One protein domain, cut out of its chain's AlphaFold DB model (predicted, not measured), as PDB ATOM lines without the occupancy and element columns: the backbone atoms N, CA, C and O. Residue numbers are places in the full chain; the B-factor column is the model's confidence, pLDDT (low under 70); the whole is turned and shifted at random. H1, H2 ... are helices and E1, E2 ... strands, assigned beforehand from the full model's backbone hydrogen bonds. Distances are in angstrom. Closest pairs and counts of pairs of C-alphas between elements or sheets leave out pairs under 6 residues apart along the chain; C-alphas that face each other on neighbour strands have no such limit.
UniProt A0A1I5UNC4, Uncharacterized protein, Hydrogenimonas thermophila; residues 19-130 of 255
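AT A GLANCE: This is residues 19 to 130 of the 255 residues of an uncharacterized protein of Hydrogenimonas thermophila (UniProt A0A1I5UNC4). A twisted sheet of four strands has two helices, H4 and H5, over one face, running opposite ways. H1 and H2 sit at one end of the strands, by the first residue of E3 and the last of E4, and the short H3 sits at the other end. The printed part has 112 residues, with five named helices and four named strands in the order E1 H1 H2 E2 H3 H4 E3 E4 H5; the sheet, E1 E3 E4 E2, is antiparallel, and the class is mixed, helices and strands. The whole is compact, with a radius of gyration of the C-alphas of 13.5 A and spans of 34 by 28 by 24 A.

HOW THE PARTS SIT: E1, residues 19 to 21, is an edge strand antiparallel to E3, residues 81 to 86, with N 19 and O 83 2.9 A apart. H1, residues 22 to 27, and H2, residues 32 to 39, only graze the sheet; they are close but not clearly touching, with closest C-alphas Phe 27 and Ile 35 at 7.2 A. E2, residues 47 to 51, is the other edge strand, antiparallel to E4, residues 97 to 102, with N 50 and O 98 2.8 A apart. H3, residues 53 to 57, only grazes the sheet. H4, residues 60 to 76, is over E1 and E3 at a height over the sheet of 8.2 A, along the strands. E2, H3, H4 and E3 form a split strand-helix-strand unit, two strands running the same way with E4 between them in the sheet, and its crossover is right-handed. E3 and E4 form a hairpin, with N 82 and O 101 2.8 A apart. H5, residues 106 to 118, is on the same face as H4, over E2 at a height over the sheet of 10.2 A, along the strands. H4 touches H5 with residues 70 to 74 alone, closest C-alphas Leu 74 and Ile 108 at 6.8 A; they run opposite ways at a tilt of 35.2 degrees, only just steep. Each O i to N i+4 pair is within hydrogen-bond range in H2, H4 and H5; H1 has 0 of 2 and H3 0 of 1, but their O i to N i+3 pairs are 3 of 3 and 2 of 2.

IN THESE COORDINATES: E1 begins at C-alpha 19, (112.617, 199.200, 232.164). From first to last C-alpha H4 is 24.4 A long, H5 17.9 A, E4 16.6 A, E3 16.4 A and E2 13.5 A. H5 ends at C-alpha 118, (125.935, 184.197, 228.888).

THE WHOLE: The C-alphas of Ser 31 and Glu 125, the two farthest apart, are 38.2 A apart. The printed part has no cut, and no link is long. Residues 29 to 34, of which 32 to 34 belong to H2, stand free. Residues 119 to 130 hold no named element, but 128 to 129 pair antiparallel with residues 49 to 50 of E2. The mean pLDDT of the printed part is 77.8; residues 27 to 46, 88 to 95 and 124 to 130 are under 70.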
ATOM      1  N   GLU A  19     112.110 198.621 230.919       87.50
ATOM      2  CA  GLU A  19     112.617 199.200 232.164       87.50
ATOM      3  C   GLU A  19     113.287 200.548 231.852       87.50
ATOM      4  O   GLU A  19     113.995 200.683 230.852       87.50
ATOM      5  N   LEU A  20     113.022 201.551 232.693       85.44
ATOM      6  CA  LEU A  20     113.724 202.838 232.665       85.44
ATOM      7  C   LEU A  20     114.963 202.705 233.548       85.44
ATOM      8  O   LEU A  20     114.860 202.162 234.645       85.44
ATOM      9  N   ILE A  21     116.105 203.183 233.075       86.50
ATOM     10  CA  ILE A  21     117.403 203.028 233.733       86.50
ATOM     11  C   ILE A  21     118.013 204.414 233.913       86.50
ATOM     12  O   ILE A  21     117.879 205.258 233.028       86.50
ATOM     13  N   GLY A  22     118.681 204.631 235.045       84.81
ATOM     14  CA  GLY A  22     119.406 205.867 235.318       84.81
ATOM     15  C   GLY A  22     118.484 207.003 235.745       84.81
ATOM     16  O   GLY A  22     117.526 206.793 236.497       84.81
ATOM     17  N   ASP A  23     118.771 208.207 235.261       78.06
ATOM     18  CA  ASP A  23     117.975 209.384 235.575       78.06
ATOM     19  C   ASP A  23     116.547 209.192 235.079       78.06
ATOM     20  O   ASP A  23     115.625 209.585 235.786       78.06
ATOM     21  N   LEU A  24     116.306 208.489 233.967       73.94
ATOM     22  CA  LEU A  24     114.949 208.236 233.460       73.94
ATOM     23  C   LEU A  24     114.001 207.522 234.431       73.94
ATOM     24  O   LEU A  24     112.784 207.586 234.237       73.94
ATOM     25  N   GLU A  25     114.501 206.879 235.488       79.94
ATOM     26  CA  GLU A  25     113.662 206.274 236.528       79.94
ATOM     27  C   GLU A  25     112.689 207.285 237.167       79.94
ATOM     28  O   GLU A  25     111.612 206.888 237.622       79.94
ATOM     29  N   HIS A  26     112.980 208.595 237.139       73.50
ATOM     30  CA  HIS A  26     112.055 209.622 237.643       73.50
ATOM     31  C   HIS A  26     110.747 209.729 236.844       73.50
ATOM     32  O   HIS A  26     109.753 210.233 237.365       73.50
ATOM     33  N   PHE A  27     110.711 209.220 235.608       69.44
ATOM     34  CA  PHE A  27     109.491 209.130 234.802       69.44
ATOM     35  C   PHE A  27     108.646 207.883 235.134       69.44
ATOM     36  O   PHE A  27     107.593 207.660 234.527       69.44
ATOM     37  N   LYS A  28     109.059 207.044 236.094       68.31
ATOM     38  CA  LYS A  28     108.319 205.840 236.498       68.31
ATOM     39  C   LYS A  28     106.991 206.233 237.156       68.31
ATOM     40  O   LYS A  28     106.950 206.770 238.256       68.31
ATOM     41  N   GLY A  29     105.889 205.941 236.468       63.22
ATOM     42  CA  GLY A  29     104.532 206.326 236.883       63.22
ATOM     43  C   GLY A  29     103.927 207.471 236.069       63.22
ATOM     44  O   GLY A  29     102.727 207.724 236.181       63.22
ATOM     45  N   GLU A  30     104.713 208.103 235.195       66.62
ATOM     46  CA  GLU A  30     104.201 209.049 234.209       66.62
ATOM     47  C   GLU A  30     103.306 208.361 233.175       66.62
ATOM     48  O   GLU A  30     103.336 207.142 232.963       66.62
ATOM     49  N   SER A  31     102.464 209.151 232.503       59.19
ATOM     50  CA  SER A  31     101.555 208.586 231.506       59.19
ATOM     51  C   SER A  31     102.345 207.881 230.393       59.19
ATOM     52  O   SER A  31     103.316 208.428 229.871       59.19
ATOM     53  N   LYS A  32     101.876 206.705 229.940       58.94
ATOM     54  CA  LYS A  32     102.478 205.959 228.807       58.94
ATOM     55  C   LYS A  32     102.727 206.835 227.570       58.94
ATOM     56  O   LYS A  32     103.585 206.533 226.750       58.94
ATOM     57  N   ARG A  33     101.953 207.915 227.414       56.62
ATOM     58  CA  ARG A  33     102.120 208.896 226.343       56.62
ATOM     59  C   ARG A  33     103.408 209.711 226.485       56.62
ATOM     60  O   ARG A  33     104.064 209.898 225.475       56.62
ATOM     61  N   VAL A  34     103.748 210.168 227.688       55.62
ATOM     62  CA  VAL A  34     104.952 210.973 227.960       55.62
ATOM     63  C   VAL A  34     106.207 210.134 227.736       55.62
ATOM     64  O   VAL A  34     107.087 210.561 227.003       55.62
ATOM     65  N   ILE A  35     106.231 208.901 228.252       58.94
ATOM     66  CA  ILE A  35     107.338 207.955 228.030       58.94
ATOM     67  C   ILE A  35     107.469 207.614 226.541       58.94
ATOM     68  O   ILE A  35     108.562 207.621 225.991       58.94
ATOM     69  N   SER A  36     106.349 207.380 225.849       58.38
ATOM     70  CA  SER A  36     106.377 207.136 224.406       58.38
ATOM     71  C   SER A  36     106.893 208.350 223.633       58.38
ATOM     72  O   SER A  36     107.707 208.176 222.740       58.38
ATOM     73  N   GLU A  37     106.445 209.564 223.962       56.03
ATOM     74  CA  GLU A  37     106.940 210.799 223.343       56.03
ATOM     75  C   GLU A  37     108.430 211.024 223.639       56.03
ATOM     76  O   GLU A  37     109.134 211.504 222.760       56.03
ATOM     77  N   PHE A  38     108.919 210.635 224.817       59.16
ATOM     78  CA  PHE A  38     110.338 210.652 225.166       59.16
ATOM     79  C   PHE A  38     111.143 209.660 224.313       59.16
ATOM     80  O   PHE A  38     112.123 210.040 223.686       59.16
ATOM     81  N   MET A  39     110.661 208.425 224.168       56.78
ATOM     82  CA  MET A  39     111.308 207.418 223.321       56.78
ATOM     83  C   MET A  39     111.249 207.748 221.825       56.78
ATOM     84  O   MET A  39     112.156 207.395 221.087       56.78
ATOM     85  N   PHE A  40     110.208 208.454 221.372       56.62
ATOM     86  CA  PHE A  40     110.128 208.999 220.011       56.62
ATOM     87  C   PHE A  40     111.071 210.188 219.772       56.62
ATOM     88  O   PHE A  40     111.267 210.549 218.614       56.62
ATOM     89  N   ARG A  41     111.572 210.834 220.835       51.75
ATOM     90  CA  ARG A  41     112.548 211.930 220.747       51.75
ATOM     91  C   ARG A  41     113.986 211.436 220.687       51.75
ATOM     92  O   ARG A  41     114.814 212.204 220.220       51.75
ATOM     93  N   PHE A  42     114.270 210.212 221.134       52.06
ATOM     94  CA  PHE A  42     115.526 209.561 220.778       52.06
ATOM     95  C   PHE A  42     115.513 209.297 219.277       52.06
ATOM     96  O   PHE A  42     114.555 208.715 218.747       52.06
ATOM     97  N   GLU A  43     116.533 209.794 218.586       49.75
ATOM     98  CA  GLU A  43     116.644 209.622 217.145       49.75
ATOM     99  C   GLU A  43     116.883 208.140 216.824       49.75
ATOM    100  O   GLU A  43     117.211 207.328 217.692       49.75
ATOM    101  N   LYS A  44     116.685 207.738 215.562       48.88
ATOM    102  CA  LYS A  44     116.965 206.352 215.133       48.88
ATOM    103  C   LYS A  44     118.423 205.958 215.433       48.88
ATOM    104  O   LYS A  44     118.701 204.764 215.541       48.88
ATOM    105  N   ASP A  45     119.296 206.950 215.552       50.16
ATOM    106  CA  ASP A  45     120.728 206.816 215.785       50.16
ATOM    107  C   ASP A  45     121.086 206.689 217.279       50.16
ATOM    108  O   ASP A  45     122.134 206.142 217.599       50.16
ATOM    109  N   ASP A  46     120.162 207.016 218.193       63.66
ATOM    110  CA  ASP A  46     120.300 206.804 219.649       63.66
ATOM    111  C   ASP A  46     119.702 205.457 220.104       63.66
ATOM    112  O   ASP A  46     119.277 205.279 221.256       63.66
ATOM    113  N   ARG A  47     119.580 204.504 219.172       73.56
ATOM    114  CA  ARG A  47     118.975 203.194 219.420       73.56
ATOM    115  C   ARG A  47     119.841 202.058 218.900       73.56
ATOM    116  O   ARG A  47     119.988 201.896 217.690       73.56
ATOM    117  N   ALA A  48     120.219 201.159 219.800       79.38
ATOM    118  CA  ALA A  48     120.794 199.862 219.458       79.38
ATOM    119  C   ALA A  48     119.734 198.760 219.545       79.38
ATOM    120  O   ALA A  48     118.835 198.784 220.396       79.38
ATOM    121  N   VAL A  49     119.824 197.783 218.644       82.06
ATOM    122  CA  VAL A  49     118.895 196.650 218.581       82.06
ATOM    123  C   VAL A  49     119.701 195.361 218.550       82.06
ATOM    124  O   VAL A  49     120.550 195.193 217.693       82.06
ATOM    125  N   PHE A  50     119.414 194.417 219.443       85.50
ATOM    126  CA  PHE A  50     120.179 193.179 219.558       85.50
ATOM    127  C   PHE A  50     119.318 191.958 219.262       85.50
ATOM    128  O   PHE A  50     118.193 191.844 219.754       85.50
ATOM    129  N   TYR A  51     119.849 191.012 218.491       84.00
ATOM    130  CA  TYR A  51     119.234 189.710 218.288       84.00
ATOM    131  C   TYR A  51     119.179 188.934 219.598       84.00
ATOM    132  O   TYR A  51     120.189 188.706 220.256       84.00
ATOM    133  N   ALA A  52     117.975 188.497 219.943       85.81
ATOM    134  CA  ALA A  52     117.712 187.702 221.128       85.81
ATOM    135  C   ALA A  52     116.496 186.803 220.863       85.81
ATOM    136  O   ALA A  52     115.466 186.883 221.534       85.81
ATOM    137  N   GLU A  53     116.562 185.979 219.812       84.38
ATOM    138  CA  GLU A  53     115.412 185.196 219.351       84.38
ATOM    139  C   GLU A  53     114.885 184.209 220.399       84.38
ATOM    140  O   GLU A  53     113.694 183.885 220.386       84.38
ATOM    141  N   ASN A  54     115.722 183.786 221.352       85.88
ATOM    142  CA  ASN A  54     115.310 182.886 222.424       85.88
ATOM    143  C   ASN A  54     114.471 183.602 223.501       85.88
ATOM    144  O   ASN A  54     113.892 182.922 224.342       85.88
ATOM    145  N   LEU A  55     114.288 184.932 223.446       87.19
ATOM    146  CA  LEU A  55     113.256 185.628 224.234       87.19
ATOM    147  C   LEU A  55     111.845 185.114 223.915       87.19
ATOM    148  O   LEU A  55     110.971 185.138 224.777       87.19
ATOM    149  N   ASN A  56     111.611 184.619 222.695       84.12
ATOM    150  CA  ASN A  56     110.299 184.122 222.273       84.12
ATOM    151  C   ASN A  56     109.848 182.861 223.026       84.12
ATOM    152  O   ASN A  56     108.654 182.567 223.042       84.12
ATOM    153  N   VAL A  57     110.783 182.103 223.608       85.81
ATOM    154  CA  VAL A  57     110.482 180.881 224.374       85.81
ATOM    155  C   VAL A  57     110.496 181.112 225.886       85.81
ATOM    156  O   VAL A  57     110.287 180.168 226.643       85.81
ATOM    157  N   LYS A  58     110.739 182.352 226.326       86.75
ATOM    158  CA  LYS A  58     110.742 182.730 227.739       86.75
ATOM    159  C   LYS A  58     109.332 183.002 228.241       86.75
ATOM    160  O   LYS A  58     108.498 183.595 227.556       86.75
ATOM    161  N   THR A  59     109.074 182.566 229.465       89.94
ATOM    162  CA  THR A  59     107.878 182.929 230.225       89.94
ATOM    163  C   THR A  59     107.931 184.396 230.651       89.94
ATOM    164  O   THR A  59     108.992 185.018 230.665       89.94
ATOM    165  N   GLN A  60     106.789 184.965 231.040       87.88
ATOM    166  CA  GLN A  60     106.750 186.354 231.505       87.88
ATOM    167  C   GLN A  60     107.603 186.583 232.766       87.88
ATOM    168  O   GLN A  60     108.193 187.652 232.909       87.88
ATOM    169  N   ASP A  61     107.701 185.588 233.653       92.12
ATOM    170  CA  ASP A  61     108.540 185.668 234.852       92.12
ATOM    171  C   ASP A  61     110.029 185.685 234.488       92.12
ATOM    172  O   ASP A  61     110.759 186.549 234.966       92.12
ATOM    173  N   GLU A  62     110.460 184.826 233.557       92.94
ATOM    174  CA  GLU A  62     111.833 184.850 233.029       92.94
ATOM    175  C   GLU A  62     112.145 186.166 232.303       92.94
ATOM    176  O   GLU A  62     113.234 186.710 232.442       92.94
ATOM    177  N   LEU A  63     111.194 186.718 231.540       91.75
ATOM    178  CA  LEU A  63     111.365 188.024 230.896       91.75
ATOM    179  C   LEU A  63     111.510 189.151 231.927       91.75
ATOM    180  O   LEU A  63     112.282 190.084 231.721       91.75
ATOM    181  N   ASN A  64     110.783 189.080 233.044       91.69
ATOM    182  CA  ASN A  64     110.923 190.037 234.139       91.69
ATOM    183  C   ASN A  64     112.277 189.910 234.847       91.69
ATOM    184  O   ASN A  64     112.863 190.931 235.202       91.69
ATOM    185  N   GLU A  65     112.777 188.688 235.025       94.88
ATOM    186  CA  GLU A  65     114.109 188.426 235.575       94.88
ATOM    187  C   GLU A  65     115.205 188.980 234.658       94.88
ATOM    188  O   GLU A  65     116.015 189.782 235.114       94.88
ATOM    189  N   ILE A  66     115.134 188.695 233.353       94.94
ATOM    190  CA  ILE A  66     116.060 189.232 232.343       94.94
ATOM    191  C   ILE A  66     116.094 190.761 232.375       94.94
ATOM    192  O   ILE A  66     117.168 191.353 232.427       94.94
ATOM    193  N   LYS A  67     114.927 191.424 232.373       92.81
ATOM    194  CA  LYS A  67     114.870 192.894 232.479       92.81
ATOM    195  C   LYS A  67     115.577 193.386 233.732       92.81
ATOM    196  O   LYS A  67     116.330 194.350 233.664       92.81
ATOM    197  N   LYS A  68     115.311 192.754 234.875       93.75
ATOM    198  CA  LYS A  68     115.850 193.177 236.165       93.75
ATOM    199  C   LYS A  68     117.370 193.020 236.219       93.75
ATOM    200  O   LYS A  68     118.044 193.939 236.659       93.75
ATOM    201  N   GLU A  69     117.894 191.884 235.779       96.62
ATOM    202  CA  GLU A  69     119.336 191.619 235.786       96.62
ATOM    203  C   GLU A  69     120.073 192.528 234.803       96.62
ATOM    204  O   GLU A  69     120.996 193.237 235.197       96.62
ATOM    205  N   LEU A  70     119.608 192.591 233.553       96.06
ATOM    206  CA  LEU A  70     120.249 193.411 232.530       96.06
ATOM    207  C   LEU A  70     120.162 194.910 232.858       96.06
ATOM    208  O   LEU A  70     121.124 195.641 232.650       96.06
ATOM    209  N   SER A  71     119.036 195.380 233.408       94.31
ATOM    210  CA  SER A  71     118.925 196.779 233.848       94.31
ATOM    211  C   SER A  71     119.852 197.113 235.014       94.31
ATOM    212  O   SER A  71     120.360 198.229 235.063       94.31
ATOM    213  N   GLU A  72     120.115 196.172 235.925       95.25
ATOM    214  CA  GLU A  72     121.091 196.364 237.003       95.25
ATOM    215  C   GLU A  72     122.510 196.512 236.447       95.25
ATOM    216  O   GLU A  72     123.216 197.448 236.822       95.25
ATOM    217  N   GLU A  73     122.916 195.644 235.517       95.94
ATOM    218  CA  GLU A  73     124.236 195.726 234.876       95.94
ATOM    219  C   GLU A  73     124.424 197.045 234.120       95.94
ATOM    220  O   GLU A  73     125.439 197.724 234.285       95.94
ATOM    221  N   LEU A  74     123.412 197.451 233.350       94.62
ATOM    222  CA  LEU A  74     123.404 198.727 232.636       94.62
ATOM    223  C   LEU A  74     123.448 199.923 233.599       94.62
ATOM    224  O   LEU A  74     124.184 200.880 233.354       94.62
ATOM    225  N   ARG A  75     122.728 199.859 234.729       93.69
ATOM    226  CA  ARG A  75     122.758 200.908 235.762       93.69
ATOM    227  C   ARG A  75     124.146 201.042 236.381       93.69
ATOM    228  O   ARG A  75     124.636 202.155 236.545       93.69
ATOM    229  N   LEU A  76     124.797 199.924 236.706       94.06
ATOM    230  CA  LEU A  76     126.157 199.918 237.256       94.06
ATOM    231  C   LEU A  76     127.189 200.479 236.269       94.06
ATOM    232  O   LEU A  76     128.192 201.047 236.697       94.06
ATOM    233  N   ALA A  77     126.926 200.356 234.968       90.06
ATOM    234  CA  ALA A  77     127.738 200.937 233.906       90.06
ATOM    235  C   ALA A  77     127.431 202.417 233.615       90.06
ATOM    236  O   ALA A  77     128.114 203.019 232.790       90.06
ATOM    237  N   GLY A  78     126.446 203.014 234.295       88.00
ATOM    238  CA  GLY A  78     126.078 204.419 234.123       88.00
ATOM    239  C   GLY A  78     125.200 204.702 232.904       88.00
ATOM    240  O   GLY A  78     125.128 205.852 232.480       88.00
ATOM    241  N   PHE A  79     124.536 203.689 232.339       88.12
ATOM    242  CA  PHE A  79     123.568 203.893 231.262       88.12
ATOM    243  C   PHE A  79     122.356 204.692 231.757       88.12
ATOM    244  O   PHE A  79     121.764 204.354 232.784       88.12
ATOM    245  N   ASP A  80     121.961 205.709 230.993       83.38
ATOM    246  CA  ASP A  80     120.746 206.495 231.216       83.38
ATOM    247  C   ASP A  80     119.844 206.385 229.982       83.38
ATOM    248  O   ASP A  80     120.148 206.915 228.909       83.38
ATOM    249  N   GLY A  81     118.771 205.603 230.101       84.62
ATOM    250  CA  GLY A  81     118.049 205.133 228.926       84.62
ATOM    251  C   GLY A  81     116.936 204.128 229.207       84.62
ATOM    252  O   GLY A  81     116.531 203.883 230.345       84.62
ATOM    253  N   VAL A  82     116.393 203.561 228.133       84.31
ATOM    254  CA  VAL A  82     115.298 202.589 228.182       84.31
ATOM    255  C   VAL A  82     115.755 201.257 227.610       84.31
ATOM    256  O   VAL A  82     116.190 201.188 226.463       84.31
ATOM    257  N   LEU A  83     115.577 200.196 228.392       89.69
ATOM    258  CA  LEU A  83     115.684 198.808 227.952       89.69
ATOM    259  C   LEU A  83     114.294 198.294 227.574       89.69
ATOM    260  O   LEU A  83     113.360 198.436 228.359       89.69
ATOM    261  N   GLU A  84     114.141 197.657 226.415       87.56
ATOM    262  CA  GLU A  84     112.872 197.069 225.973       87.56
ATOM    263  C   GLU A  84     113.090 195.673 225.365       87.56
ATOM    264  O   GLU A  84     113.864 195.505 224.423       87.56
ATOM    265  N   LEU A  85     112.384 194.658 225.876       89.06
ATOM    266  CA  LEU A  85     112.384 193.302 225.320       89.06
ATOM    267  C   LEU A  85     111.189 193.116 224.380       89.06
ATOM    268  O   LEU A  85     110.040 193.350 224.763       89.06
ATOM    269  N   HIS A  86     111.443 192.602 223.175       84.69
ATOM    270  CA  HIS A  86     110.424 192.328 222.155       84.69
ATOM    271  C   HIS A  86     110.267 190.819 221.911       84.69
ATOM    272  O   HIS A  86     110.745 190.298 220.898       84.69
ATOM    273  N   PRO A  87     109.586 190.076 222.804       80.50
ATOM    274  CA  PRO A  87     109.197 188.700 222.527       80.50
ATOM    275  C   PRO A  87     108.038 188.716 221.524       80.50
ATOM    276  O   PRO A  87     106.914 189.100 221.832       80.50
ATOM    277  N   THR A  88     108.269 188.280 220.291       68.75
ATOM    278  CA  THR A  88     107.263 188.348 219.215       68.75
ATOM    279  C   THR A  88     106.111 187.352 219.335       68.75
ATOM    280  O   THR A  88     105.264 187.287 218.445       68.75
ATOM    281  N   SER A  89     105.999 186.640 220.465       55.94
ATOM    282  CA  SER A  89     104.927 185.689 220.830       55.94
ATOM    283  C   SER A  89     104.713 184.512 219.865       55.94
ATOM    284  O   SER A  89     103.913 183.623 220.141       55.94
ATOM    285  N   ASP A  90     105.465 184.465 218.768       50.66
ATOM    286  CA  ASP A  90     105.519 183.367 217.821       50.66
ATOM    287  C   ASP A  90     106.919 182.746 217.886       50.66
ATOM    288  O   ASP A  90     107.904 183.338 217.442       50.66
ATOM    289  N   ALA A  91     107.008 181.541 218.452       44.81
ATOM    290  CA  ALA A  91     108.254 180.781 218.553       44.81
ATOM    291  C   ALA A  91     108.864 180.432 217.178       44.81
ATOM    292  O   ALA A  91     110.015 180.006 217.108       44.81
ATOM    293  N   THR A  92     108.119 180.614 216.080       42.38
ATOM    294  CA  THR A  92     108.595 180.401 214.703       42.38
ATOM    295  C   THR A  92     109.150 181.672 214.044       42.38
ATOM    296  O   THR A  92     109.794 181.607 212.992       42.38
ATOM    297  N   SER A  93     108.953 182.835 214.671       45.50
ATOM    298  CA  SER A  93     109.407 184.137 214.188       45.50
ATOM    299  C   SER A  93     110.855 184.405 214.620       45.50
ATOM    300  O   SER A  93     111.177 184.492 215.803       45.50
ATOM    301  N   LYS A  94     111.742 184.616 213.638       55.00
ATOM    302  CA  LYS A  94     113.176 184.952 213.801       55.00
ATOM    303  C   LYS A  94     113.458 186.320 214.451       55.00
ATOM    304  O   LYS A  94     114.554 186.846 214.281       55.00
ATOM    305  N   SER A  95     112.478 186.952 215.094       69.44
ATOM    306  CA  SER A  95     112.534 188.386 215.390       69.44
ATOM    307  C   SER A  95     112.452 188.747 216.867       69.44
ATOM    308  O   SER A  95     112.125 189.882 217.158       69.44
ATOM    309  N   GLY A  96     112.773 187.848 217.804       79.94
ATOM    310  CA  GLY A  96     113.008 188.280 219.190       79.94
ATOM    311  C   GLY A  96     114.218 189.219 219.257       79.94
ATOM    312  O   GLY A  96     115.264 188.905 218.683       79.94
ATOM    313  N   HIS A  97     114.063 190.379 219.895       86.75
ATOM    314  CA  HIS A  97     115.133 191.371 220.015       86.75
ATOM    315  C   HIS A  97     115.064 192.178 221.312       86.75
ATOM    316  O   HIS A  97     114.018 192.262 221.961       86.75
ATOM    317  N   ILE A  98     116.200 192.773 221.668       88.38
ATOM    318  CA  ILE A  98     116.349 193.750 222.747       88.38
ATOM    319  C   ILE A  98     116.580 195.114 222.108       88.38
ATOM    320  O   ILE A  98     117.425 195.232 221.228       88.38
ATOM    321  N   HIS A  99     115.843 196.136 222.528       86.44
ATOM    322  CA  HIS A  99     116.136 197.524 222.185       86.44
ATOM    323  C   HIS A  99     116.749 198.239 223.381       86.44
ATOM    324  O   HIS A  99     116.256 198.107 224.504       86.44
ATOM    325  N   LEU A 100     117.763 199.050 223.103       86.44
ATOM    326  CA  LEU A 100     118.231 200.104 223.988       86.44
ATOM    327  C   LEU A 100     117.948 201.454 223.341       86.44
ATOM    328  O   LEU A 100     118.176 201.612 222.146       86.44
ATOM    329  N   TRP A 101     117.466 202.407 224.129       82.56
ATOM    330  CA  TRP A 101     117.234 203.790 223.713       82.56
ATOM    331  C   TRP A 101     117.949 204.726 224.684       82.56
ATOM    332  O   TRP A 101     117.660 204.662 225.881       82.56
ATOM    333  N   GLY A 102     118.855 205.575 224.205       78.31
ATOM    334  CA  GLY A 102     119.628 206.495 225.045       78.31
ATOM    335  C   GLY A 102     121.073 206.652 224.575       78.31
ATOM    336  O   GLY A 102     121.418 206.237 223.473       78.31
ATOM    337  N   GLY A 103     121.924 207.233 225.425       75.56
ATOM    338  CA  GLY A 103     123.356 207.375 225.141       75.56
ATOM    339  C   GLY A 103     124.055 206.016 225.157       75.56
ATOM    340  O   GLY A 103     124.404 205.514 226.224       75.56
ATOM    341  N   ILE A 104     124.212 205.408 223.983       78.81
ATOM    342  CA  ILE A 104     124.805 204.078 223.811       78.81
ATOM    343  C   ILE A 104     126.243 204.241 223.326       78.81
ATOM    344  O   ILE A 104     126.498 204.907 222.326       78.81
ATOM    345  N   ASP A 105     127.176 203.616 224.036       80.50
ATOM    346  CA  ASP A 105     128.577 203.503 223.645       80.50
ATOM    347  C   ASP A 105     128.992 202.026 223.523       80.50
ATOM    348  O   ASP A 105     128.244 201.116 223.892       80.50
ATOM    349  N   GLU A 106     130.213 201.769 223.046       80.94
ATOM    350  CA  GLU A 106     130.726 200.402 222.895       80.94
ATOM    351  C   GLU A 106     130.711 199.581 224.194       80.94
ATOM    352  O   GLU A 106     130.663 198.349 224.151       80.94
ATOM    353  N   ASN A 107     130.842 200.224 225.358       86.50
ATOM    354  CA  ASN A 107     130.831 199.525 226.638       86.50
ATOM    355  C   ASN A 107     129.414 199.036 226.961       86.50
ATOM    356  O   ASN A 107     129.239 197.873 227.328       86.50
ATOM    357  N   ILE A 108     128.408 199.888 226.751       89.25
ATOM    358  CA  ILE A 108     126.992 199.532 226.880       89.25
ATOM    359  C   ILE A 108     126.614 198.407 225.914       89.25
ATOM    360  O   ILE A 108     125.984 197.433 226.330       89.25
ATOM    361  N   GLU A 109     127.049 198.473 224.655       86.62
ATOM    362  CA  GLU A 109     126.792 197.404 223.683       86.62
ATOM    363  C   GLU A 109     127.409 196.069 224.122       86.62
ATOM    364  O   GLU A 109     126.727 195.040 224.135       86.62
ATOM    365  N   LYS A 110     128.673 196.081 224.568       87.62
ATOM    366  CA  LYS A 110     129.371 194.876 225.049       87.62
ATOM    367  C   LYS A 110     128.680 194.239 226.253       87.62
ATOM    368  O   LYS A 110     128.675 193.013 226.348       87.62
ATOM    369  N   ILE A 111     128.093 195.026 227.159       93.00
ATOM    370  CA  ILE A 111     127.312 194.498 228.291       93.00
ATOM    371  C   ILE A 111     126.127 193.683 227.775       93.00
ATOM    372  O   ILE A 111     125.974 192.520 228.148       93.00
ATOM    373  N   VAL A 112     125.339 194.245 226.855       92.69
ATOM    374  CA  VAL A 112     124.168 193.548 226.306       92.69
ATOM    375  C   VAL A 112     124.571 192.304 225.520       92.69
ATOM    376  O   VAL A 112     123.971 191.243 225.701       92.69
ATOM    377  N   GLU A 113     125.612 192.380 224.691       90.19
ATOM    378  CA  GLU A 113     126.103 191.217 223.948       90.19
ATOM    379  C   GLU A 113     126.597 190.093 224.861       90.19
ATOM    380  O   GLU A 113     126.286 188.919 224.633       90.19
ATOM    381  N   ASN A 114     127.375 190.435 225.892       91.56
ATOM    382  CA  ASN A 114     127.882 189.464 226.855       91.56
ATOM    383  C   ASN A 114     126.735 188.824 227.634       91.56
ATOM    384  O   ASN A 114     126.741 187.605 227.806       91.56
ATOM    385  N   TYR A 115     125.730 189.610 228.026       95.06
ATOM    386  CA  TYR A 115     124.533 189.102 228.685       95.06
ATOM    387  C   TYR A 115     123.759 188.137 227.772       95.06
ATOM    388  O   TYR A 115     123.447 187.013 228.168       95.06
ATOM    389  N   ILE A 116     123.526 188.503 226.505       91.12
ATOM    390  CA  ILE A 116     122.866 187.630 225.517       91.12
ATOM    391  C   ILE A 116     123.613 186.301 225.363       91.12
ATOM    392  O   ILE A 116     122.973 185.245 225.349       91.12
ATOM    393  N   LYS A 117     124.948 186.332 225.277       88.19
ATOM    394  CA  LYS A 117     125.791 185.129 225.162       88.19
ATOM    395  C   LYS A 117     125.740 184.282 226.432       88.19
ATOM    396  O   LYS A 117     125.497 183.081 226.353       88.19
ATOM    397  N   ALA A 118     125.920 184.894 227.602       90.88
ATOM    398  CA  ALA A 118     125.935 184.197 228.888       90.88
ATOM    399  C   ALA A 118     124.594 183.516 229.204       90.88
ATOM    400  O   ALA A 118     124.572 182.402 229.729       90.88
ATOM    401  N   HIS A 119     123.483 184.145 228.820       91.50
ATOM    402  CA  HIS A 119     122.130 183.644 229.067       91.50
ATOM    403  C   HIS A 119     121.539 182.861 227.881       91.50
ATOM    404  O   HIS A 119     120.365 182.481 227.918       91.50
ATOM    405  N   ASN A 120     122.337 182.581 226.840       89.38
ATOM    406  CA  ASN A 120     121.914 181.900 225.609       89.38
ATOM    407  C   ASN A 120     120.629 182.503 225.011       89.38
ATOM    408  O   ASN A 120     119.700 181.781 224.639       89.38
ATOM    409  N   LEU A 121     120.538 183.835 224.941       88.19
ATOM    410  CA  LEU A 121     119.358 184.527 224.413       88.19
ATOM    411  C   LEU A 121     119.338 184.585 222.877       88.19
ATOM    412  O   LEU A 121     118.284 184.832 222.292       88.19
ATOM    413  N   SER A 122     120.460 184.292 222.216       84.62
ATOM    414  CA  SER A 122     120.565 184.154 220.762       84.62
ATOM    415  C   SER A 122     121.526 183.029 220.388       84.62
ATOM    416  O   SER A 122     122.455 182.721 221.128       84.62
ATOM    417  N   ASN A 123     121.303 182.430 219.220       74.56
ATOM    418  CA  ASN A 123     122.203 181.468 218.587       74.56
ATOM    419  C   ASN A 123     123.031 182.116 217.465       74.56
ATOM    420  O   ASN A 123     123.672 181.409 216.687       74.56
ATOM    421  N   LYS A 124     122.965 183.444 217.315       69.69
ATOM    422  CA  LYS A 124     123.719 184.179 216.300       69.69
ATOM    423  C   LYS A 124     125.101 184.568 216.804       69.69
ATOM    424  O   LYS A 124     125.276 184.897 217.972       69.69
ATOM    425  N   GLU A 125     126.063 184.575 215.887       59.72
ATOM    426  CA  GLU A 125     127.421 185.055 216.157       59.72
ATOM    427  C   GLU A 125     127.480 186.590 216.223       59.72
ATOM    428  O   GLU A 125     128.160 187.138 217.087       59.72
ATOM    429  N   PHE A 126     126.710 187.268 215.363       60.97
ATOM    430  CA  PHE A 126     126.569 188.725 215.328       60.97
ATOM    431  C   PHE A 126     125.235 189.134 215.948       60.97
ATOM    432  O   PHE A 126     124.170 188.682 215.506       60.97
ATOM    433  N   LEU A 127     125.307 189.948 217.002       61.75
ATOM    434  CA  LEU A 127     124.164 190.250 217.858       61.75
ATOM    435  C   LEU A 127     123.602 191.648 217.633       61.75
ATOM    436  O   LEU A 127     122.390 191.786 217.744       61.75
ATOM    437  N   ASN A 128     124.416 192.647 217.303       66.12
ATOM    438  CA  ASN A 128     123.939 194.013 217.112       66.12
ATOM    439  C   ASN A 128     123.289 194.218 215.723       66.12
ATOM    440  O   ASN A 128     123.581 193.523 214.751       66.12
ATOM    441  N   TYR A 129     122.351 195.156 215.662       58.47
ATOM    442  CA  TYR A 129     121.861 195.843 214.475       58.47
ATOM    443  C   TYR A 129     122.390 197.269 214.604       58.47
ATOM    444  O   TYR A 129     121.663 198.172 215.032       58.47
ATOM    445  N   THR A 130     123.641 197.510 214.246       44.94
ATOM    446  CA  THR A 130     124.017 198.894 213.961       44.94
ATOM    447  C   THR A 130     123.313 199.317 212.663       44.94
ATOM    448  O   THR A 130     122.964 198.491 211.809       44.94
TER     449      THR A 130